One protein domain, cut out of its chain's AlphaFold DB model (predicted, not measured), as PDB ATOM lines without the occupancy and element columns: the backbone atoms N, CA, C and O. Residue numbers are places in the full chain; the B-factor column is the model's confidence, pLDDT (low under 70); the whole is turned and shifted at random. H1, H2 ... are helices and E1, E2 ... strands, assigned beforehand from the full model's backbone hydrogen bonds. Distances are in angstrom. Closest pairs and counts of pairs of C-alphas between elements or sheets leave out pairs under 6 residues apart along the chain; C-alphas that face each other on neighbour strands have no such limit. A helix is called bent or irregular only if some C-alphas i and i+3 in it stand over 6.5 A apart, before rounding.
ATOM      1  N   GLU A 248     310.437 424.159 306.392       75.38
ATOM      2  CA  GLU A 248     310.094 424.020 307.819       75.38
ATOM      3  C   GLU A 248     308.821 423.187 308.005       75.38
ATOM      4  O   GLU A 248     308.796 422.267 308.815       75.38
ATOM      5  N   ARG A 249     307.788 423.402 307.174       76.50
ATOM      6  CA  ARG A 249     306.585 422.548 307.205       76.50
ATOM      7  C   ARG A 249     306.894 421.080 306.909       76.50
ATOM      8  O   ARG A 249     306.220 420.203 307.443       76.50
ATOM      9  N   ARG A 250     307.884 420.796 306.057       80.06
ATOM     10  CA  ARG A 250     308.339 419.421 305.789       80.06
ATOM     11  C   ARG A 250     309.089 418.835 306.983       80.06
ATOM     12  O   ARG A 250     308.911 417.650 307.243       80.06
ATOM     13  N   LEU A 251     309.864 419.637 307.722       82.12
ATOM     14  CA  LEU A 251     310.503 419.206 308.978       82.12
ATOM     15  C   LEU A 251     309.467 418.864 310.063       82.12
ATOM     16  O   LEU A 251     309.648 417.945 310.856       82.12
ATOM     17  N   GLU A 252     308.351 419.589 310.080       83.69
ATOM     18  CA  GLU A 252     307.258 419.389 311.036       83.69
ATOM     19  C   GLU A 252     306.312 418.238 310.656       83.69
ATOM     20  O   GLU A 252     305.628 417.675 311.516       83.69
ATOM     21  N   ALA A 253     306.256 417.867 309.377       85.44
ATOM     22  CA  ALA A 253     305.283 416.907 308.864       85.44
ATOM     23  C   ALA A 253     305.343 415.519 309.537       85.44
ATOM     24  O   ALA A 253     304.271 414.996 309.859       85.44
ATOM     25  N   PRO A 254     306.517 414.923 309.841       87.75
ATOM     26  CA  PRO A 254     306.566 413.679 310.607       87.75
ATOM     27  C   PRO A 254     305.997 413.830 312.026       87.75
ATOM     28  O   PRO A 254     305.317 412.930 312.510       87.75
ATOM     29  N   LEU A 255     306.186 414.981 312.681       89.25
ATOM     30  CA  LEU A 255     305.632 415.235 314.019       89.25
ATOM     31  C   LEU A 255     304.100 415.322 313.979       89.25
ATOM     32  O   LEU A 255     303.413 414.780 314.845       89.25
ATOM     33  N   GLN A 256     303.556 415.959 312.940       88.00
ATOM     34  CA  GLN A 256     302.115 415.991 312.689       88.00
ATOM     35  C   GLN A 256     301.562 414.590 312.383       88.00
ATOM     36  O   GLN A 256     300.484 414.238 312.864       88.00
ATOM     37  N   GLY A 257     302.298 413.787 311.610       88.62
ATOM     38  CA  GLY A 257     301.963 412.388 311.342       88.62
ATOM     39  C   GLY A 257     301.882 411.566 312.626       88.62
ATOM     40  O   GLY A 257     300.881 410.885 312.847       88.62
ATOM     41  N   LEU A 258     302.858 411.732 313.522       90.75
ATOM     42  CA  LEU A 258     302.879 411.092 314.836       90.75
ATOM     43  C   LEU A 258     301.659 411.486 315.681       90.75
ATOM     44  O   LEU A 258     301.002 410.630 316.269       90.75
ATOM     45  N   MET A 259     301.315 412.776 315.711       92.12
ATOM     46  CA  MET A 259     300.142 413.268 316.439       92.12
ATOM     47  C   MET A 259     298.835 412.657 315.909       92.12
ATOM     48  O   MET A 259     297.988 412.207 316.686       92.12
ATOM     49  N   ASN A 260     298.681 412.593 314.584       91.94
ATOM     50  CA  ASN A 260     297.519 411.967 313.957       91.94
ATOM     51  C   ASN A 260     297.465 410.465 314.277       91.94
ATOM     52  O   ASN A 260     296.398 409.954 314.611       91.94
ATOM     53  N   ALA A 261     298.610 409.778 314.244       92.31
ATOM     54  CA  ALA A 261     298.711 408.361 314.574       92.31
ATOM     55  C   ALA A 261     298.294 408.074 316.023       92.31
ATOM     56  O   ALA A 261     297.515 407.152 316.251       92.31
ATOM     57  N   TYR A 262     298.703 408.897 316.995       93.31
ATOM     58  CA  TYR A 262     298.228 408.778 318.379       93.31
ATOM     59  C   TYR A 262     296.725 409.033 318.526       93.31
ATOM     60  O   TYR A 262     296.054 408.331 319.281       93.31
ATOM     61  N   THR A 263     296.197 410.015 317.796       92.19
ATOM     62  CA  THR A 263     294.762 410.349 317.798       92.19
ATOM     63  C   THR A 263     293.909 409.203 317.244       92.19
ATOM     64  O   THR A 263     292.803 408.950 317.726       92.19
ATOM     65  N   GLU A 264     294.418 408.507 316.225       91.69
ATOM     66  CA  GLU A 264     293.767 407.337 315.630       91.69
ATOM     67  C   GLU A 264     293.918 406.094 316.518       91.69
ATOM     68  O   GLU A 264     292.949 405.362 316.706       91.69
ATOM     69  N   SER A 265     295.106 405.889 317.099       92.38
ATOM     70  CA  SER A 265     295.430 404.741 317.961       92.38
ATOM     71  C   SER A 265     294.621 404.729 319.255       92.38
ATOM     72  O   SER A 265     294.159 403.678 319.694       92.38
ATOM     73  N   TYR A 266     294.452 405.897 319.879       91.31
ATOM     74  CA  TYR A 266     293.840 406.013 321.197       91.31
ATOM     75  C   TYR A 266     292.688 407.013 321.158       91.31
ATOM     76  O   TYR A 266     292.870 408.226 321.047       91.31
ATOM     77  N   THR A 267     291.473 406.500 321.340       87.56
ATOM     78  CA  THR A 267     290.246 407.309 321.367       87.56
ATOM     79  C   THR A 267     290.273 408.393 322.442       87.56
ATOM     80  O   THR A 267     289.707 409.465 322.228       87.56
ATOM     81  N   ALA A 268     290.983 408.150 323.549       86.00
ATOM     82  CA  ALA A 268     291.200 409.114 324.622       86.00
ATOM     83  C   ALA A 268     291.825 410.431 324.131       86.00
ATOM     84  O   ALA A 268     291.550 411.471 324.719       86.00
ATOM     85  N   TYR A 269     292.602 410.413 323.041       85.81
ATOM     86  CA  TYR A 269     293.263 411.604 322.510       85.81
ATOM     87  C   TYR A 269     292.474 412.345 321.418       85.81
ATOM     88  O   TYR A 269     292.901 413.417 320.998       85.81
ATOM     89  N   ARG A 270     291.296 411.864 320.987       83.69
ATOM     90  CA  ARG A 270     290.492 412.527 319.929       83.69
ATOM     91  C   ARG A 270     290.056 413.951 320.264       83.69
ATOM     92  O   ARG A 270     289.893 414.767 319.363       83.69
ATOM     93  N   SER A 271     289.856 414.241 321.543       82.56
ATOM     94  CA  SER A 271     289.473 415.565 322.046       82.56
ATOM     95  C   SER A 271     290.585 416.243 322.845       82.56
ATOM     96  O   SER A 271     290.343 417.269 323.481       82.56
ATOM     97  N   VAL A 272     291.788 415.668 322.857       80.88
ATOM     98  CA  VAL A 272     292.910 416.179 323.643       80.88
ATOM     99  C   VAL A 272     293.769 417.081 322.771       80.88
ATOM    100  O   VAL A 272     294.077 416.779 321.621       80.88
ATOM    101  N   SER A 273     294.166 418.220 323.334       77.50
ATOM    102  CA  SER A 273     295.134 419.104 322.694       77.50
ATOM    103  C   SER A 273     296.539 418.614 323.011       77.50
ATOM    104  O   SER A 273     297.065 418.889 324.090       77.50
ATOM    105  N   PHE A 274     297.154 417.906 322.065       86.25
ATOM    106  CA  PHE A 274     298.589 417.654 322.119       86.25
ATOM    107  C   PHE A 274     299.359 418.972 322.198       86.25
ATOM    108  O   PHE A 274     298.934 420.007 321.669       86.25
ATOM    109  N   ARG A 275     300.524 418.922 322.840       83.12
ATOM    110  CA  ARG A 275     301.451 420.047 322.940       83.12
ATOM    111  C   ARG A 275     302.665 419.760 322.060       83.12
ATOM    112  O   ARG A 275     303.670 419.263 322.568       83.12
ATOM    113  N   PRO A 276     302.587 420.025 320.743       84.19
ATOM    114  CA  PRO A 276     303.760 419.955 319.893       84.19
ATOM    115  C   PRO A 276     304.708 421.091 320.279       84.19
ATOM    116  O   PRO A 276     304.366 422.274 320.189       84.19
ATOM    117  N   ASP A 277     305.905 420.729 320.722       84.25
ATOM    118  CA  ASP A 277     307.001 421.671 320.857       84.25
ATOM    119  C   ASP A 277     307.760 421.725 319.534       84.25
ATOM    120  O   ASP A 277     308.721 420.992 319.303       84.25
ATOM    121  N   TRP A 278     307.303 422.617 318.656       78.69
ATOM    122  CA  TRP A 278     307.886 422.839 317.332       78.69
ATOM    123  C   TRP A 278     309.347 423.277 317.388       78.69
ATOM    124  O   TRP A 278     310.082 423.059 316.431       78.69
ATOM    125  N   LYS A 279     309.797 423.857 318.510       78.81
ATOM    126  CA  LYS A 279     311.209 424.207 318.657       78.81
ATOM    127  C   LYS A 279     312.046 422.950 318.779       78.81
ATOM    128  O   LYS A 279     313.033 422.841 318.078       78.81
ATOM    129  N   THR A 280     311.668 422.001 319.626       82.69
ATOM    130  CA  THR A 280     312.482 420.794 319.868       82.69
ATOM    131  C   THR A 280     312.049 419.580 319.046       82.69
ATOM    132  O   THR A 280     312.656 418.508 319.163       82.69
ATOM    133  N   LEU A 281     311.005 419.756 318.226       86.88
ATOM    134  CA  LEU A 281     310.306 418.727 317.461       86.88
ATOM    135  C   LEU A 281     309.836 417.558 318.339       86.88
ATOM    136  O   LEU A 281     309.904 416.393 317.945       86.88
ATOM    137  N   SER A 282     309.380 417.883 319.548       89.56
ATOM    138  CA  SER A 282     308.907 416.915 320.540       89.56
ATOM    139  C   SER A 282     307.388 416.973 320.669       89.56
ATOM    140  O   SER A 282     306.788 418.044 320.559       89.56
ATOM    141  N   LEU A 283     306.761 415.828 320.928       90.75
ATOM    142  CA  LEU A 283     305.324 415.721 321.159       90.75
ATOM    143  C   LEU A 283     305.064 415.345 322.614       90.75
ATOM    144  O   LEU A 283     305.602 414.352 323.106       90.75
ATOM    145  N   TYR A 284     304.195 416.109 323.270       90.00
ATOM    146  CA  TYR A 284     303.705 415.803 324.609       90.00
ATOM    147  C   TYR A 284     302.181 415.711 324.615       90.00
ATOM    148  O   TYR A 284     301.507 416.382 323.822       90.00
ATOM    149  N   ASP A 285     301.640 414.903 325.520       89.44
ATOM    150  CA  ASP A 285     300.210 414.922 325.814       89.44
ATOM    151  C   ASP A 285     299.823 416.161 326.653       89.44
ATOM    152  O   ASP A 285     300.640 417.034 326.974       89.44
ATOM    153  N   ASP A 286     298.543 416.274 326.996       84.69
ATOM    154  CA  ASP A 286     298.014 417.355 327.830       84.69
ATOM    155  C   ASP A 286     298.516 417.318 329.282       84.69
ATOM    156  O   ASP A 286     298.550 418.363 329.944       84.69
ATOM    157  N   ARG A 287     298.947 416.141 329.749       86.56
ATOM    158  CA  ARG A 287     299.518 415.880 331.078       86.56
ATOM    159  C   ARG A 287     301.035 416.079 331.125       86.56
ATOM    160  O   ARG A 287     301.613 416.042 332.208       86.56
ATOM    161  N   GLY A 288     301.668 416.342 329.983       85.81
ATOM    162  CA  GLY A 288     303.113 416.525 329.857       85.81
ATOM    163  C   GLY A 288     303.906 415.224 329.713       85.81
ATOM    164  O   GLY A 288     305.133 415.266 329.794       85.81
ATOM    165  N   ALA A 289     303.252 414.084 329.487       87.38
ATOM    166  CA  ALA A 289     303.926 412.840 329.145       87.38
ATOM    167  C   ALA A 289     304.551 412.942 327.747       87.38
ATOM    168  O   ALA A 289     303.953 413.487 326.817       87.38
ATOM    169  N   TRP A 290     305.770 412.422 327.603       90.25
ATOM    170  CA  TRP A 290     306.486 412.403 326.331       90.25
ATOM    171  C   TRP A 290     305.904 411.330 325.406       90.25
ATOM    172  O   TRP A 290     305.900 410.147 325.742       90.25
ATOM    173  N   MET A 291     305.436 411.748 324.232       91.06
ATOM    174  CA  MET A 291     304.769 410.887 323.249       91.06
ATOM    175  C   MET A 291     305.680 410.536 322.071       91.06
ATOM    176  O   MET A 291     305.405 409.607 321.316       91.06
ATOM    177  N   GLY A 292     306.777 411.265 321.896       92.38
ATOM    178  CA  GLY A 292     307.755 410.997 320.856       92.38
ATOM    179  C   GLY A 292     308.490 412.251 320.419       92.38
ATOM    180  O   GLY A 292     308.254 413.353 320.923       92.38
ATOM    181  N   ARG A 293     309.411 412.080 319.474       91.88
ATOM    182  CA  ARG A 293     310.234 413.172 318.953       91.88
ATOM    183  C   ARG A 293     310.700 412.891 317.536       91.88
ATOM    184  O   ARG A 293     310.986 411.752 317.197       91.88
ATOM    185  N   VAL A 294     310.860 413.941 316.743       91.12
ATOM    186  CA  VAL A 294     311.526 413.867 315.442       91.12
ATOM    187  C   VAL A 294     312.956 414.385 315.578       91.12
ATOM    188  O   VAL A 294     313.193 415.478 316.097       91.12
ATOM    189  N   ARG A 295     313.927 413.587 315.137       89.88
ATOM    190  CA  ARG A 295     315.355 413.906 315.160       89.88
ATOM    191  C   ARG A 295     315.905 413.934 313.742       89.88
ATOM    192  O   ARG A 295     315.746 412.982 312.992       89.88
ATOM    193  N   TYR A 296     316.631 414.994 313.416       88.00
ATOM    194  CA  TYR A 296     317.346 415.121 312.153       88.00
ATOM    195  C   TYR A 296     318.844 414.973 312.383       88.00
ATOM    196  O   TYR A 296     319.411 415.610 313.272       88.00
ATOM    197  N   THR A 297     319.487 414.118 311.595       86.50
ATOM    198  CA  THR A 297     320.942 413.905 311.633       86.50
ATOM    199  C   THR A 297     321.486 413.844 310.214       86.50
ATOM    200  O   THR A 297     320.756 413.505 309.289       86.50
ATOM    201  N   ARG A 298     322.762 414.175 310.014       80.00
ATOM    202  CA  ARG A 298     323.393 414.008 308.701       80.00
ATOM    203  C   ARG A 298     323.642 412.519 308.437       80.00
ATOM    204  O   ARG A 298     324.152 411.807 309.300       80.00
ATOM    205  N   ALA A 299     323.248 412.049 307.258       75.69
ATOM    206  CA  ALA A 299     323.447 410.684 306.787       75.69
ATOM    207  C   ALA A 299     324.914 410.419 306.416       75.69
ATOM    208  O   ALA A 299     325.395 409.299 306.578       75.69
ATOM    209  N   ARG A 300     325.637 411.449 305.957       67.75
ATOM    210  CA  ARG A 300     327.059 411.373 305.600       67.75
ATOM    211  C   ARG A 300     327.899 412.303 306.483       67.75
ATOM    212  O   ARG A 300     327.469 413.427 306.750       67.75
ATOM    213  N   PRO A 301     329.088 411.870 306.945       58.84
ATOM    214  CA  PRO A 301     330.021 412.760 307.625       58.84
ATOM    215  C   PRO A 301     330.471 413.877 306.672       58.84
ATOM    216  O   PRO A 301     330.736 413.632 305.494       58.84
ATOM    217  N   SER A 302     330.577 415.107 307.186       55.50
ATOM    218  CA  SER A 302     330.927 416.330 306.439       55.50
ATOM    219  C   SER A 302     332.333 416.327 305.816       55.50
ATOM    220  O   SER A 302     332.707 417.286 305.152       55.50
ATOM    221  N   SER A 303     333.111 415.258 305.999       49.34
ATOM    222  CA  SER A 303     334.494 415.124 305.533       49.34
ATOM    223  C   SER A 303     334.641 414.684 304.073       49.34
ATOM    224  O   SER A 303     335.763 414.584 303.585       49.34
ATOM    225  N   SER A 304     333.550 414.356 303.375       47.56
ATOM    226  CA  SER A 304     333.622 413.985 301.958       47.56
ATOM    227  C   SER A 304     333.488 415.226 301.077       47.56
ATOM    228  O   SER A 304     332.688 416.100 301.385       47.56
ATOM    229  N   SER A 305     334.229 415.280 299.971       46.94
ATOM    230  CA  SER A 305     334.285 416.342 298.945       46.94
ATOM    231  C   SER A 305     332.966 416.614 298.188       46.94
ATOM    232  O   SER A 305     332.972 417.070 297.045       46.94
ATOM    233  N   HIS A 306     331.825 416.326 298.810       51.50
ATOM    234  CA  HIS A 306     330.485 416.521 298.284       51.50
ATOM    235  C   HIS A 306     329.866 417.770 298.913       51.50
ATOM    236  O   HIS A 306     329.926 417.987 300.121       51.50
ATOM    237  N   SER A 307     329.244 418.591 298.073       53.34
ATOM    238  CA  SER A 307     328.421 419.715 298.505       53.34
ATOM    239  C   SER A 307     327.269 419.252 299.390       53.34
ATOM    240  O   SER A 307     326.554 418.322 299.022       53.34
ATOM    241  N   GLN A 308     327.050 419.961 300.489       64.69
ATOM    242  CA  GLN A 308     325.961 419.689 301.421       64.69
ATOM    243  C   GLN A 308     324.612 419.974 300.746       64.69
ATOM    244  O   GLN A 308     324.380 421.091 300.285       64.69
ATOM    245  N   SER A 309     323.749 418.964 300.666       66.81
ATOM    246  CA  SER A 309     322.370 419.046 300.162       66.81
ATOM    247  C   SER A 309     321.376 418.757 301.288       66.81
ATOM    248  O   SER A 309     321.697 418.083 302.271       66.81
ATOM    249  N   ALA A 310     320.127 419.213 301.147       64.81
ATOM    250  CA  ALA A 310     319.069 418.827 302.081       64.81
ATOM    251  C   ALA A 310     318.802 417.309 302.073       64.81
ATOM    252  O   ALA A 310     318.325 416.765 303.068       64.81
ATOM    253  N   THR A 311     319.160 416.627 300.981       68.88
ATOM    254  CA  THR A 311     319.080 415.165 300.841       68.88
ATOM    255  C   THR A 311     320.130 414.409 301.664       68.88
ATOM    256  O   THR A 311     319.969 413.215 301.907       68.88
ATOM    257  N   ASP A 312     321.167 415.092 302.169       77.19
ATOM    258  CA  ASP A 312     322.183 414.492 303.048       77.19
ATOM    259  C   ASP A 312     321.687 414.289 304.484       77.19
ATOM    260  O   ASP A 312     322.435 413.825 305.346       77.19
ATOM    261  N   TRP A 313     320.440 414.650 304.775       82.75
ATOM    262  CA  TRP A 313     319.839 414.479 306.086       82.75
ATOM    263  C   TRP A 313     319.034 413.185 306.155       82.75
ATOM    264  O   TRP A 313     318.480 412.707 305.170       82.75
ATOM    265  N   LYS A 314     318.961 412.625 307.360       87.88
ATOM    266  CA  LYS A 314     318.038 411.559 307.731       87.88
ATOM    267  C   LYS A 314     317.156 412.036 308.878       87.88
ATOM    268  O   LYS A 314     317.619 412.713 309.802       87.88
ATOM    269  N   CYS A 315     315.890 411.675 308.793       89.56
ATOM    270  CA  CYS A 315     314.870 411.892 309.797       89.56
ATOM    271  C   CYS A 315     314.673 410.598 310.585       89.56
ATOM    272  O   CYS A 315     314.551 409.514 310.018       89.56
ATOM    273  N   GLU A 316     314.631 410.705 311.899       91.81
ATOM    274  CA  GLU A 316     314.383 409.598 312.800       91.81
ATOM    275  C   GLU A 316     313.245 409.971 313.742       91.81
ATOM    276  O   GLU A 316     313.337 410.923 314.521       91.81
ATOM    277  N   VAL A 317     312.154 409.219 313.652       92.38
ATOM    278  CA  VAL A 317     310.980 409.373 314.500       92.38
ATOM    279  C   VAL A 317     311.132 408.435 315.692       92.38
ATOM    280  O   VAL A 317     311.062 407.214 315.571       92.38
ATOM    281  N   LEU A 318     311.360 409.033 316.852       94.06
ATOM    282  CA  LEU A 318     311.505 408.371 318.137       94.06
ATOM    283  C   LEU A 318     310.122 408.196 318.767       94.06
ATOM    284  O   LEU A 318     309.454 409.189 319.062       94.06
ATOM    285  N   ILE A 319     309.707 406.951 318.996       94.38
ATOM    286  CA  ILE A 319     308.398 406.606 319.570       94.38
ATOM    287  C   ILE A 319     308.628 405.775 320.842       94.38
ATOM    288  O   ILE A 319     309.514 404.918 320.842       94.38
ATOM    289  N   PRO A 320     307.876 406.001 321.933       95.00
ATOM    290  CA  PRO A 320     307.881 405.120 323.092       95.00
ATOM    291  C   PRO A 320     307.705 403.651 322.694       95.00
ATOM    292  O   PRO A 320     306.763 403.322 321.979       95.00
ATOM    293  N   GLU A 321     308.596 402.778 323.165       94.94
ATOM    294  CA  GLU A 321     308.576 401.337 322.886       94.94
ATOM    295  C   GLU A 321     307.212 400.694 323.184       94.94
ATOM    296  O   GLU A 321     306.689 399.970 322.345       94.94
ATOM    297  N   GLU A 322     306.570 401.054 324.300       94.44
ATOM    298  CA  GLU A 322     305.234 400.564 324.672       94.44
ATOM    299  C   GLU A 322     304.114 400.950 323.692       94.44
ATOM    300  O   GLU A 322     303.066 400.309 323.671       94.44
ATOM    301  N   ASN A 323     304.327 401.986 322.879       93.94
ATOM    302  CA  ASN A 323     303.342 402.499 321.929       93.94
ATOM    303  C   ASN A 323     303.735 402.228 320.473       93.94
ATOM    304  O   ASN A 323     302.961 402.573 319.580       93.94
ATOM    305  N   PHE A 324     304.922 401.665 320.224       93.75
ATOM    306  CA  PHE A 324     305.541 401.633 318.902       93.75
ATOM    307  C   PHE A 324     304.646 400.945 317.871       93.75
ATOM    308  O   PHE A 324     304.223 401.586 316.912       93.75
ATOM    309  N   ASP A 325     304.280 399.684 318.099       92.25
ATOM    310  CA  ASP A 325     303.516 398.896 317.127       92.25
ATOM    311  C   ASP A 325     302.129 399.492 316.856       92.25
ATOM    312  O   ASP A 325     301.728 399.642 315.700       92.25
ATOM    313  N   THR A 326     301.420 399.910 317.909       93.50
ATOM    314  CA  THR A 326     300.083 400.514 317.803       93.50
ATOM    315  C   THR A 326     300.113 401.802 316.982       93.50
ATOM    316  O   THR A 326     299.299 401.993 316.078       93.50
ATOM    317  N   VAL A 327     301.072 402.686 317.275       92.81
ATOM    318  CA  VAL A 327     301.226 403.964 316.574       92.81
ATOM    319  C   VAL A 327     301.638 403.734 315.123       92.81
ATOM    320  O   VAL A 327     301.118 404.407 314.236       92.81
ATOM    321  N   MET A 328     302.528 402.777 314.861       91.69
ATOM    322  CA  MET A 328     302.992 402.454 313.511       91.69
ATOM    323  C   MET A 328     301.877 401.868 312.639       91.69
ATOM    324  O   MET A 328     301.716 402.293 311.493       91.69
ATOM    325  N   ASP A 329     301.059 400.963 313.180       89.94
ATOM    326  CA  ASP A 329     299.876 400.427 312.496       89.94
ATOM    327  C   ASP A 329     298.855 401.534 312.178       89.94
ATOM    328  O   ASP A 329     298.394 401.666 311.039       89.94
ATOM    329  N   ALA A 330     298.552 402.400 313.150       91.12
ATOM    330  CA  ALA A 330     297.649 403.530 312.938       91.12
ATOM    331  C   ALA A 330     298.187 404.526 311.902       91.12
ATOM    332  O   ALA A 330     297.431 405.014 311.056       91.12
ATOM    333  N   TRP A 331     299.490 404.811 311.926       89.75
ATOM    334  CA  TRP A 331     300.130 405.691 310.952       89.75
ATOM    335  C   TRP A 331     300.053 405.103 309.543       89.75
ATOM    336  O   TRP A 331     299.631 405.796 308.615       89.75
ATOM    337  N   CYS A 332     300.377 403.818 309.386       86.38
ATOM    338  CA  CYS A 332     300.265 403.112 308.114       86.38
ATOM    339  C   CYS A 332     298.833 403.196 307.558       86.38
ATOM    340  O   CYS A 332     298.629 403.604 306.413       86.38
ATOM    341  N   LYS A 333     297.818 402.930 308.394       86.56
ATOM    342  CA  LYS A 333     296.396 403.041 308.017       86.56
ATOM    343  C   LYS A 333     296.008 404.453 307.584       86.56
ATOM    344  O   LYS A 333     295.343 404.616 306.560       86.56
ATOM    345  N   LEU A 334     296.404 405.471 308.347       85.94
ATOM    346  CA  LEU A 334     296.128 406.873 308.017       85.94
ATOM    347  C   LEU A 334     296.756 407.270 306.684       85.94
ATOM    348  O   LEU A 334     296.100 407.913 305.864       85.94
ATOM    349  N   TRP A 335     298.000 406.860 306.459       81.69
ATOM    350  CA  TRP A 335     298.716 407.133 305.223       81.69
ATOM    351  C   TRP A 335     298.027 406.490 304.017       81.69
ATOM    352  O   TRP A 335     297.769 407.162 303.021       81.69
ATOM    353  N   THR A 336     297.643 405.219 304.129       81.12
ATOM    354  CA  THR A 336     296.906 404.511 303.076       81.12
ATOM    355  C   THR A 336     295.577 405.198 302.754       81.12
ATOM    356  O   THR A 336     295.273 405.408 301.580       81.12
ATOM    357  N   ARG A 337     294.815 405.639 303.769       83.69
ATOM    358  CA  ARG A 337     293.578 406.422 303.559       83.69
ATOM    359  C   ARG A 337     293.853 407.767 302.883       83.69
ATOM    360  O   ARG A 337     293.064 408.205 302.049       83.69
ATOM    361  N   GLN A 338     294.949 408.435 303.239       81.44
ATOM    362  CA  GLN A 338     295.332 409.707 302.628       81.44
ATOM    363  C   GLN A 338     295.685 409.531 301.148       81.44
ATOM    364  O   GLN A 338     295.191 410.301 300.326       81.44
ATOM    365  N   LEU A 339     296.482 408.514 300.810       76.44
ATOM    366  CA  LEU A 339     296.813 408.182 299.423       76.44
ATOM    367  C   LEU A 339     295.561 407.841 298.617       76.44
ATOM    368  O   LEU A 339     295.372 408.386 297.533       76.44
ATOM    369  N   GLN A 340     294.675 407.012 299.175       82.06
ATOM    370  CA  GLN A 340     293.403 406.687 298.538       82.06
ATOM    371  C   GLN A 340     292.604 407.961 298.228       82.06
ATOM    372  O   GLN A 340     292.194 408.172 297.090       82.06
ATOM    373  N   LYS A 341     292.457 408.860 299.207       81.69
ATOM    374  CA  LYS A 341     291.735 410.124 299.023       81.69
ATOM    375  C   LYS A 341     292.396 411.039 297.986       81.69
ATOM    376  O   LYS A 341     291.699 411.740 297.254       81.69
ATOM    377  N   GLN A 342     293.727 411.067 297.922       74.25
ATOM    378  CA  GLN A 342     294.456 411.826 296.901       74.25
ATOM    379  C   GLN A 342     294.213 411.260 295.500       74.25
ATOM    380  O   GLN A 342     293.998 412.038 294.571       74.25
ATOM    381  N   CYS A 343     294.186 409.933 295.353       76.62
ATOM    382  CA  CYS A 343     293.800 409.284 294.103       76.62
ATOM    383  C   CYS A 343     292.358 409.627 293.724       76.62
ATOM    384  O   CYS A 343     292.150 410.148 292.640       76.62
ATOM    385  N   GLU A 344     291.399 409.472 294.639       81.31
ATOM    386  CA  GLU A 344     289.987 409.814 294.401       81.31
ATOM    387  C   GLU A 344     289.799 411.288 294.004       81.31
ATOM    388  O   GLU A 344     289.010 411.603 293.118       81.31
ATOM    389  N   THR A 345     290.549 412.204 294.627       75.06
ATOM    390  CA  THR A 345     290.513 413.635 294.279       75.06
ATOM    391  C   THR A 345     291.099 413.878 292.892       75.06
ATOM    392  O   THR A 345     290.539 414.652 292.124       75.06
ATOM    393  N   THR A 346     292.201 413.204 292.553       76.00
ATOM    394  CA  THR A 346     292.818 413.304 291.221       76.00
ATOM    395  C   THR A 346     291.884 412.742 290.150       76.00
ATOM    396  O   THR A 346     291.692 413.385 289.125       76.00
ATOM    397  N   ASP A 347     291.234 411.607 290.414       77.75
ATOM    398  CA  ASP A 347     290.253 410.996 289.513       77.75
ATOM    399  C   ASP A 347     289.036 411.915 289.314       77.75
ATOM    400  O   ASP A 347     288.535 412.064 288.200       77.75
ATOM    401  N   ALA A 348     288.577 412.581 290.380       78.31
ATOM    402  CA  ALA A 348     287.503 413.565 290.302       78.31
ATOM    403  C   ALA A 348     287.913 414.827 289.520       78.31
ATOM    404  O   ALA A 348     287.117 415.318 288.720       78.31
ATOM    405  N   GLU A 349     289.137 415.334 289.716       75.44
ATOM    406  CA  GLU A 349     289.699 416.459 288.951       75.44
ATOM    407  C   GLU A 349     289.827 416.109 287.461       75.44
ATOM    408  O   GLU A 349     289.393 416.889 286.612       75.44
ATOM    409  N   GLU A 350     290.376 414.932 287.135       76.56
ATOM    410  CA  GLU A 350     290.514 414.466 285.752       76.56
ATOM    411  C   GLU A 350     289.147 414.295 285.090       76.56
ATOM    412  O   GLU A 350     288.943 414.803 283.988       76.56
ATOM    413  N   LYS A 351     288.186 413.666 285.776       81.12
ATOM    414  CA  LYS A 351     286.825 413.507 285.255       81.12
ATOM    415  C   LYS A 351     286.139 414.854 285.032       81.12
ATOM    416  O   LYS A 351     285.567 415.069 283.969       81.12
ATOM    417  N   ALA A 352     286.229 415.781 285.987       77.62
ATOM    418  CA  ALA A 352     285.662 417.120 285.831       77.62
ATOM    419  C   ALA A 352     286.285 417.857 284.635       77.62
ATOM    420  O   ALA A 352     285.584 418.539 283.888       77.62
ATOM    421  N   GLN A 353     287.592 417.694 284.418       72.75
ATOM    422  CA  GLN A 353     288.288 418.280 283.279       72.75
ATOM    423  C   GLN A 353     287.895 417.624 281.947       72.75
ATOM    424  O   GLN A 353     287.770 418.325 280.937       72.75
ATOM    425  N   GLU A 354     287.681 416.308 281.924       78.19
ATOM    426  CA  GLU A 354     287.156 415.583 280.763       78.19
ATOM    427  C   GLU A 354     285.730 416.035 280.426       78.19
ATOM    428  O   GLU A 354     285.470 416.373 279.271       78.19
ATOM    429  N   ASP A 355     284.853 416.162 281.425       80.00
ATOM    430  CA  ASP A 355     283.479 416.656 281.270       80.00
ATOM    431  C   ASP A 355     283.456 418.108 280.741       80.00
ATOM    432  O   ASP A 355     282.716 418.426 279.807       80.00
ATOM    433  N   LEU A 356     284.328 418.984 281.259       72.94
ATOM    434  CA  LEU A 356     284.524 420.359 280.764       72.94
ATOM    435  C   LEU A 356     285.014 420.394 279.310       72.94
ATOM    436  O   LEU A 356     284.533 421.191 278.503       72.94
ATOM    437  N   THR A 357     285.964 419.523 278.964       70.88
ATOM    438  CA  THR A 357     286.508 419.427 277.601       70.88
ATOM    439  C   THR A 357     285.454 418.890 276.628       70.88
ATOM    440  O   THR A 357     285.358 419.369 275.497       70.88
ATOM    441  N   ALA A 358     284.635 417.932 277.069       74.56
ATOM    442  CA  ALA A 358     283.518 417.388 276.303       74.56
ATOM    443  C   ALA A 358     282.391 418.416 276.097       74.56
ATOM    444  O   ALA A 358     281.747 418.407 275.049       74.56
ATOM    445  N   ALA A 382     294.987 396.495 295.771       57.81
ATOM    446  CA  ALA A 382     295.376 395.172 296.245       57.81
ATOM    447  C   ALA A 382     296.546 395.253 297.241       57.81
ATOM    448  O   ALA A 382     296.504 394.597 298.281       57.81
ATOM    449  N   THR A 383     297.535 396.122 296.986       58.72
ATOM    450  CA  THR A 383     298.665 396.350 297.907       58.72
ATOM    451  C   THR A 383     298.257 397.143 299.155       58.72
ATOM    452  O   THR A 383     298.836 396.966 300.224       58.72
ATOM    453  N   ALA A 384     297.248 398.014 299.041       56.81
ATOM    454  CA  ALA A 384     296.722 398.808 300.153       56.81
ATOM    455  C   ALA A 384     296.010 397.958 301.223       56.81
ATOM    456  O   ALA A 384     296.034 398.306 302.403       56.81
ATOM    457  N   LEU A 385     295.395 396.838 300.825       50.31
ATOM    458  CA  LEU A 385     294.728 395.891 301.729       50.31
ATOM    459  C   LEU A 385     295.714 394.977 302.472       50.31
ATOM    460  O   LEU A 385     295.402 394.504 303.562       50.31
ATOM    461  N   THR A 386     296.905 394.757 301.911       52.94
ATOM    462  CA  THR A 386     297.989 393.967 302.516       52.94
ATOM    463  C   THR A 386     299.083 394.837 303.128       52.94
ATOM    464  O   THR A 386     300.179 394.327 303.340       52.94
ATOM    465  N   ALA A 387     298.816 396.131 303.362       55.50
ATOM    466  CA  ALA A 387     299.799 397.137 303.754       55.50
ATOM    467  C   ALA A 387     300.641 396.680 304.954       55.50
ATOM    468  O   ALA A 387     300.274 396.848 306.116       55.50
ATOM    469  N   ASN A 388     301.789 396.080 304.653       67.75
ATOM    470  CA  ASN A 388     302.792 395.743 305.633       67.75
ATOM    471  C   ASN A 388     303.552 397.035 305.953       67.75
ATOM    472  O   ASN A 388     303.888 397.809 305.051       67.75
ATOM    473  N   ILE A 389     303.842 397.264 307.235       69.75
ATOM    474  CA  ILE A 389     304.621 398.410 307.727       69.75
ATOM    475  C   ILE A 389     305.925 398.562 306.925       69.75
ATOM    476  O   ILE A 389     306.338 399.684 306.635       69.75
ATOM    477  N   HIS A 390     306.527 397.447 306.500       69.19
ATOM    478  CA  HIS A 390     307.732 397.445 305.676       69.19
ATOM    479  C   HIS A 390     307.541 398.116 304.302       69.19
ATOM    480  O   HIS A 390     308.305 399.009 303.934       69.19
ATOM    481  N   ASP A 391     306.487 397.754 303.566       67.00
ATOM    482  CA  ASP A 391     306.202 398.321 302.240       67.00
ATOM    483  C   ASP A 391     305.812 399.798 302.336       67.00
ATOM    484  O   ASP A 391     306.169 400.615 301.481       67.00
ATOM    485  N   TRP A 392     305.108 400.159 303.413       74.44
ATOM    486  CA  TRP A 392     304.802 401.547 303.722       74.44
ATOM    487  C   TRP A 392     306.074 402.365 303.969       74.44
ATOM    488  O   TRP A 392     306.223 403.421 303.358       74.44
ATOM    489  N   GLN A 393     307.018 401.876 304.780       69.94
ATOM    490  CA  GLN A 393     308.292 402.563 305.035       69.94
ATOM    491  C   GLN A 393     309.104 402.781 303.748       69.94
ATOM    492  O   GLN A 393     309.646 403.869 303.542       69.94
ATOM    493  N   LEU A 394     309.138 401.788 302.851       67.31
ATOM    494  CA  LEU A 394     309.812 401.906 301.553       67.31
ATOM    495  C   LEU A 394     309.188 402.993 300.671       67.31
ATOM    496  O   LEU A 394     309.913 403.742 300.018       67.31
ATOM    497  N   ARG A 395     307.856 403.116 300.666       65.50
ATOM    498  CA  ARG A 395     307.147 404.164 299.910       65.50
ATOM    499  C   ARG A 395     307.278 405.539 300.552       65.50
ATOM    500  O   ARG A 395     307.468 406.526 299.849       65.50
ATOM    501  N   TYR A 396     307.226 405.599 301.879       68.88
ATOM    502  CA  TYR A 396     307.343 406.833 302.654       68.88
ATOM    503  C   TYR A 396     308.672 407.559 302.382       68.88
ATOM    504  O   TYR A 396     308.722 408.787 302.399       68.88
ATOM    505  N   LYS A 397     309.729 406.814 302.020       66.38
ATOM    506  CA  LYS A 397     311.028 407.353 301.586       66.38
ATOM    507  C   LYS A 397     310.957 408.280 300.364       66.38
ATOM    508  O   LYS A 397     311.823 409.132 300.226       66.38
ATOM    509  N   PHE A 398     309.960 408.134 299.490       63.88
ATOM    510  CA  PHE A 398     309.841 408.949 298.271       63.88
ATOM    511  C   PHE A 398     309.062 410.256 298.473       63.88
ATOM    512  O   PHE A 398     309.097 411.131 297.612       63.88
ATOM    513  N   GLU A 399     308.370 410.401 299.600       67.75
ATOM    514  CA  GLU A 399     307.513 411.558 299.900       67.75
ATOM    515  C   GLU A 399     308.279 412.686 300.593       67.75
ATOM    516  O   GLU A 399     307.906 413.861 300.531       67.75
ATOM    517  N   PHE A 400     309.379 412.328 301.250       69.81
ATOM    518  CA  PHE A 400     310.255 413.260 301.934       69.81
ATOM    519  C   PHE A 400     311.560 413.417 301.159       69.81
ATOM    520  O   PHE A 400     312.064 412.454 300.588       69.81
ATOM    521  N   PRO A 401     312.156 414.620 301.164       68.44
ATOM    522  CA  PRO A 401     313.462 414.837 300.542       68.44
ATOM    523  C   PRO A 401     314.607 414.115 301.279       68.44
ATOM    524  O   PRO A 401     315.727 414.097 300.783       68.44
ATOM    525  N   TRP A 402     314.341 413.526 302.449       80.12
ATOM    526  CA  TRP A 402     315.285 412.771 303.270       80.12
ATOM    527  C   TRP A 402     314.725 411.397 303.631       80.12
ATOM    528  O   TRP A 402     313.513 411.189 303.702       80.12
ATOM    529  N   GLU A 403     315.623 410.470 303.952       82.50
ATOM    530  CA  GLU A 403     315.251 409.162 304.485       82.50
ATOM    531  C   GLU A 403     314.586 409.306 305.861       82.50
ATOM    532  O   GLU A 403     315.114 410.001 306.730       82.50
ATOM    533  N   VAL A 404     313.434 408.658 306.065       84.25
ATOM    534  CA  VAL A 404     312.736 408.635 307.359       84.25
ATOM    535  C   VAL A 404     312.812 407.239 307.966       84.25
ATOM    536  O   VAL A 404     312.477 406.249 307.322       84.25
ATOM    537  N   THR A 405     313.235 407.175 309.222       89.62
ATOM    538  CA  THR A 405     313.384 405.950 310.016       89.62
ATOM    539  C   THR A 405     312.564 406.055 311.297       89.62
ATOM    540  O   THR A 405     312.288 407.157 311.769       89.62
ATOM    541  N   PHE A 406     312.153 404.917 311.855       91.06
ATOM    542  CA  PHE A 406     311.335 404.850 313.066       91.06
ATOM    543  C   PHE A 406     312.061 404.016 314.114       91.06
ATOM    544  O   PHE A 406     312.465 402.890 313.826       91.06
ATOM    545  N   THR A 407     312.198 404.557 315.322       93.81
ATOM    546  CA  THR A 407     312.966 403.928 316.402       93.81
ATOM    547  C   THR A 407     312.106 403.823 317.654       93.81
ATOM    548  O   THR A 407     311.620 404.831 318.175       93.81
ATOM    549  N   ALA A 408     311.950 402.599 318.158       94.88
ATOM    550  CA  ALA A 408     311.376 402.341 319.471       94.88
ATOM    551  C   ALA A 408     312.368 402.781 320.557       94.88
ATOM    552  O   ALA A 408     313.534 402.387 320.558       94.88
ATOM    553  N   VAL A 409     311.919 403.627 321.479       94.25
ATOM    554  CA  VAL A 409     312.750 404.181 322.550       94.25
ATOM    555  C   VAL A 409     312.327 403.570 323.868       94.25
ATOM    556  O   VAL A 409     311.199 403.786 324.287       94.25
ATOM    557  N   SER A 410     313.233 402.881 324.557       92.88
ATOM    558  CA  SER A 410     312.964 402.285 325.873       92.88
ATOM    559  C   SER A 410     312.653 403.339 326.956       92.88
ATOM    560  O   SER A 410     313.199 404.449 326.894       92.88
ATOM    561  N   PRO A 411     311.833 403.028 327.983       88.31
ATOM    562  CA  PRO A 411     311.563 403.917 329.119       88.31
ATOM    563  C   PRO A 411     312.813 404.425 329.849       88.31
ATOM    564  O   PRO A 411     312.820 405.551 330.338       88.31
ATOM    565  N   ALA A 412     313.884 403.624 329.885       87.12
ATOM    566  CA  ALA A 412     315.152 403.985 330.523       87.12
ATOM    567  C   ALA A 412     316.028 404.932 329.676       87.12
ATOM    568  O   ALA A 412     317.090 405.366 330.125       87.12
ATOM    569  N   SER A 413     315.626 405.240 328.439       85.81
ATOM    570  CA  SER A 413     316.426 406.059 327.535       85.81
ATOM    571  C   SER A 413     316.509 407.511 328.004       85.81
ATOM    572  O   SER A 413     315.498 408.158 328.287       85.81
ATOM    573  N   SER A 414     317.718 408.075 327.956       82.38
ATOM    574  CA  SER A 414     317.951 409.504 328.190       82.38
ATOM    575  C   SER A 414     317.166 410.398 327.225       82.38
ATOM    576  O   SER A 414     316.866 411.538 327.571       82.38
ATOM    577  N   HIS A 415     316.753 409.885 326.060       79.19
ATOM    578  CA  HIS A 415     315.909 410.612 325.110       79.19
ATOM    579  C   HIS A 415     314.531 410.989 325.668       79.19
ATOM    580  O   HIS A 415     313.971 411.985 325.216       79.19
ATOM    581  N   ARG A 416     314.008 410.243 326.652       79.62
ATOM    582  CA  ARG A 416     312.744 410.573 327.328       79.62
ATOM    583  C   ARG A 416     312.917 411.566 328.480       79.62
ATOM    584  O   ARG A 416     311.967 412.251 328.839       79.62
ATOM    585  N   ALA A 417     314.118 411.635 329.061       70.00
ATOM    586  CA  ALA A 417     314.425 412.452 330.238       70.00
ATOM    587  C   ALA A 417     315.074 413.808 329.896       70.00
ATOM    588  O   ALA A 417     314.909 414.779 330.633       70.00
ATOM    589  N   MET A 418     315.814 413.899 328.786       61.84
ATOM    590  CA  MET A 418     316.507 415.121 328.371       61.84
ATOM    591  C   MET A 418     315.595 416.033 327.548       61.84
ATOM    592  O   MET A 418     315.506 415.913 326.327       61.84
ATOM    593  N   THR A 419     314.963 416.998 328.216       60.94
ATOM    594  CA  THR A 419     314.328 418.158 327.561       60.94
ATOM    595  C   THR A 419     315.248 419.382 327.508       60.94
ATOM    596  O   THR A 419     315.035 420.287 326.704       60.94
ATOM    597  N   GLN A 420     316.303 419.406 328.326       52.34
ATOM    598  CA  GLN A 420     317.298 420.477 328.350       52.34
ATOM    599  C   GLN A 420     318.380 420.224 327.285       52.34
ATOM    600  O   GLN A 420     318.859 419.102 327.140       52.34
ATOM    601  N   ASN A 421     318.766 421.273 326.548       61.94
ATOM    602  CA  ASN A 421     319.775 421.272 325.469       61.94
ATOM    603  C   ASN A 421     319.365 420.591 324.152       61.94
ATOM    604  O   ASN A 421     320.219 420.155 323.377       61.94
ATOM    605  N   LEU A 422     318.067 420.506 323.862       75.06
ATOM    606  CA  LEU A 422     317.615 420.041 322.556       75.06
ATOM    607  C   LEU A 422     317.850 421.117 321.490       75.06
ATOM    608  O   LEU A 422     317.448 422.266 321.664       75.06
ATOM    609  N   ARG A 423     318.474 420.717 320.376       73.06
ATOM    610  CA  ARG A 423     318.633 421.550 319.177       73.06
ATOM    611  C   ARG A 423     317.272 422.074 318.721       73.06
ATOM    612  O   ARG A 423     316.332 421.278 318.615       73.06
ATOM    613  N   SER A 424     317.175 423.376 318.458       78.56
ATOM    614  CA  SER A 424     315.925 423.962 317.982       78.56
ATOM    615  C   SER A 424     315.729 423.756 316.473       78.56
ATOM    616  O   SER A 424     316.692 423.555 315.736       78.56
ATOM    617  N   ALA A 425     314.488 423.832 315.986       76.31
ATOM    618  CA  ALA A 425     314.180 423.813 314.558       76.31
ATOM    619  C   ALA A 425     314.848 424.986 313.820       76.31
ATOM    620  O   ALA A 425     315.292 424.820 312.691       76.31
ATOM    621  N   GLU A 426     314.992 426.144 314.474       73.19
ATOM    622  CA  GLU A 426     315.732 427.287 313.925       73.19
ATOM    623  C   GLU A 426     317.235 426.988 313.802       73.19
ATOM    624  O   GLU A 426     317.824 427.303 312.766       73.19
ATOM    625  N   ASP A 427     317.838 426.339 314.806       79.81
ATOM    626  CA  ASP A 427     319.246 425.913 314.756       79.81
ATOM    627  C   ASP A 427     319.454 424.880 313.647       79.81
ATOM    628  O   ASP A 427     320.388 424.993 312.860       79.81
ATOM    629  N   LEU A 428     318.546 423.907 313.534       78.88
ATOM    630  CA  LEU A 428     318.576 422.895 312.482       78.88
ATOM    631  C   LEU A 428     318.467 423.530 311.092       78.88
ATOM    632  O   LEU A 428     319.255 423.202 310.210       78.88
ATOM    633  N   MET A 429     317.533 424.464 310.902       74.94
ATOM    634  CA  MET A 429     317.399 425.214 309.653       74.94
ATOM    635  C   MET A 429     318.667 425.996 309.330       74.94
ATOM    636  O   MET A 429     319.105 425.998 308.183       74.94
ATOM    637  N   SER A 430     319.274 426.633 310.335       74.62
ATOM    638  CA  SER A 430     320.541 427.335 310.159       74.62
ATOM    639  C   SER A 430     321.650 426.373 309.737       74.62
ATOM    640  O   SER A 430     322.336 426.669 308.772       74.62
ATOM    641  N   GLU A 431     321.786 425.213 310.383       76.69
ATOM    642  CA  GLU A 431     322.783 424.184 310.044       76.69
ATOM    643  C   GLU A 431     322.570 423.546 308.663       76.69
ATOM    644  O   GLU A 431     323.529 423.131 308.010       76.69
ATOM    645  N   MET A 432     321.314 423.427 308.228       75.19
ATOM    646  CA  MET A 432     320.945 422.959 306.889       75.19
ATOM    647  C   MET A 432     321.216 424.022 305.818       75.19
ATOM    648  O   MET A 432     321.523 423.672 304.682       75.19
ATOM    649  N   ALA A 433     321.101 425.305 306.174       68.75
ATOM    650  CA  ALA A 433     321.335 426.439 305.281       68.75
ATOM    651  C   ALA A 433     322.798 426.922 305.268       68.75
ATOM    652  O   ALA A 433     323.208 427.623 304.340       68.75
ATOM    653  N   THR A 434     323.598 426.588 306.281       66.44
ATOM    654  CA  THR A 434     325.035 426.865 306.303       66.44
ATOM    655  C   THR A 434     325.785 425.762 305.576       66.44
ATOM    656  O   THR A 434     325.829 424.625 306.038       66.44
TER     657      THR A 434
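AT A GLANCE: This is residues 248 to 358 and 382 to 434 of the 576 residues of the protein "Hypothetical protein" of Polarella glacialis (UniProt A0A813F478). A strongly twisted sheet of five strands has H1 packed over one face, and beside H1 the long helix H2 starts on that same face and then runs far out, its residues 341 to 358 sticking out as a free arm. The short helix H4 packs on H2 near the E5 edge, H6 sits near the first residue of H1, and the loop of residues 299 to 312 between E3 and E4 reaches out beyond the sheet. The printed part has 164 residues with six named helices and five named strands, in the order H1 E1 E2 E3 E4 H2 H3 H4 E5 H5 H6; the class is mixed, helices and strands. The sheet's order is E1 E2 E3 E4 E5, antiparallel but for the parallel pair E4 and E5, so mixed. The whole is only just compact, close to loose, with a radius of gyration of the C-alphas of 18.3 A and spans of 61 by 48 by 27 A.

IN THESE COORDINATES: H1, residues 248 to 265, begins with C-alpha 248 at (310.094, 424.020, 307.819) and is 26.3 A long. It has a kink of 30 degrees near residue 255 and is only just irregular, with C-alphas 251 and 254 7.0 A apart. E1 is residues 275 to 277, E2 residues 282 to 284, E3 residues 290 to 298, 24.5 A long, and E4 residues 313 to 320, 22.8 A long. H2, residues 321 to 358, is 55.3 A long and ends with C-alpha 358 at (283.518, 417.388, 276.303). It has a kink of 27 degrees near residue 328 and is irregular, with C-alphas 322 and 325 7.9 A apart. After the cut come H3, residues 382 to 385, H4, residues 389 to 396, E5, residues 403 to 409, 18.9 A long, H5, residues 414 to 417, and H6, residues 425 to 433, which ends with C-alpha 433 at (321.335, 426.439, 305.281).

HOW THE PARTS SIT: E1, E2, E3 and E4 form a meander, each strand the antiparallel neighbour of the one before, with three hairpins. N 275 and O 284 of E1 and E2 are 2.9 A apart, N 283 and O 292 of E2 and E3 2.9 A, and N 295 and O 316 of E3 and E4 2.8 A, each within hydrogen-bond range. The pairing of E3 is staggered: its residues 290 to 293 pair with E2 and 293 to 298 with E4. E5 is an edge strand, parallel to E4 at 26 degrees, with N 317 and O 405 2.8 A apart, within hydrogen-bond range. H1 and H2 are on the same face of the sheet, in two layers, helices on one face of a sheet. H1 lies over E3 at a height of 8.4 A over the sheet; the closest C-alphas are those of Leu 255 and Val 294, 6.2 A apart. H1 and H2 touch, the closest C-alphas being those of Ala 261 and Trp 331, 4.7 A apart. H2 touches H1 with its residues 326 to 334 alone. They run opposite ways at a steep tilt of 69 degrees, only just short of about perpendicular. H2 and H4 touch, with the C-alphas of Cys 332 and Ile 389 closest at 6.4 A. H2 and H3 are close but not clearly touching, C-alphas 336 and 384 closest at 6.4 A. H4, H5 and H6 only graze the sheet. H1 and H6 are close but not clearly touching, with the closest C-alphas, those of Glu 248 and Met 429, 7.6 A apart. In H4 and H6 every O i to N i+4 pair is within hydrogen-bond range; H1 has 12 of 14 and H2 32 of 34, and H3 and H5 are too short for such a pair.

THE WHOLE: The two C-alphas farthest apart are those of Ala 358 and Ala 412, 64.2 A. Without the free residues 341 to 358, the body spans 48 by 41 by 27 A. Residues 359 to 381 are cut out, and C-alphas 358 and 382 are 32.1 A apart across the cut. Of the links that are printed whole, E3 to E4 is long. The mean pLDDT of the printed part is 79.3; 37 residues are under 70, among them 300 to 311, 382 to 391 and 393 to 401.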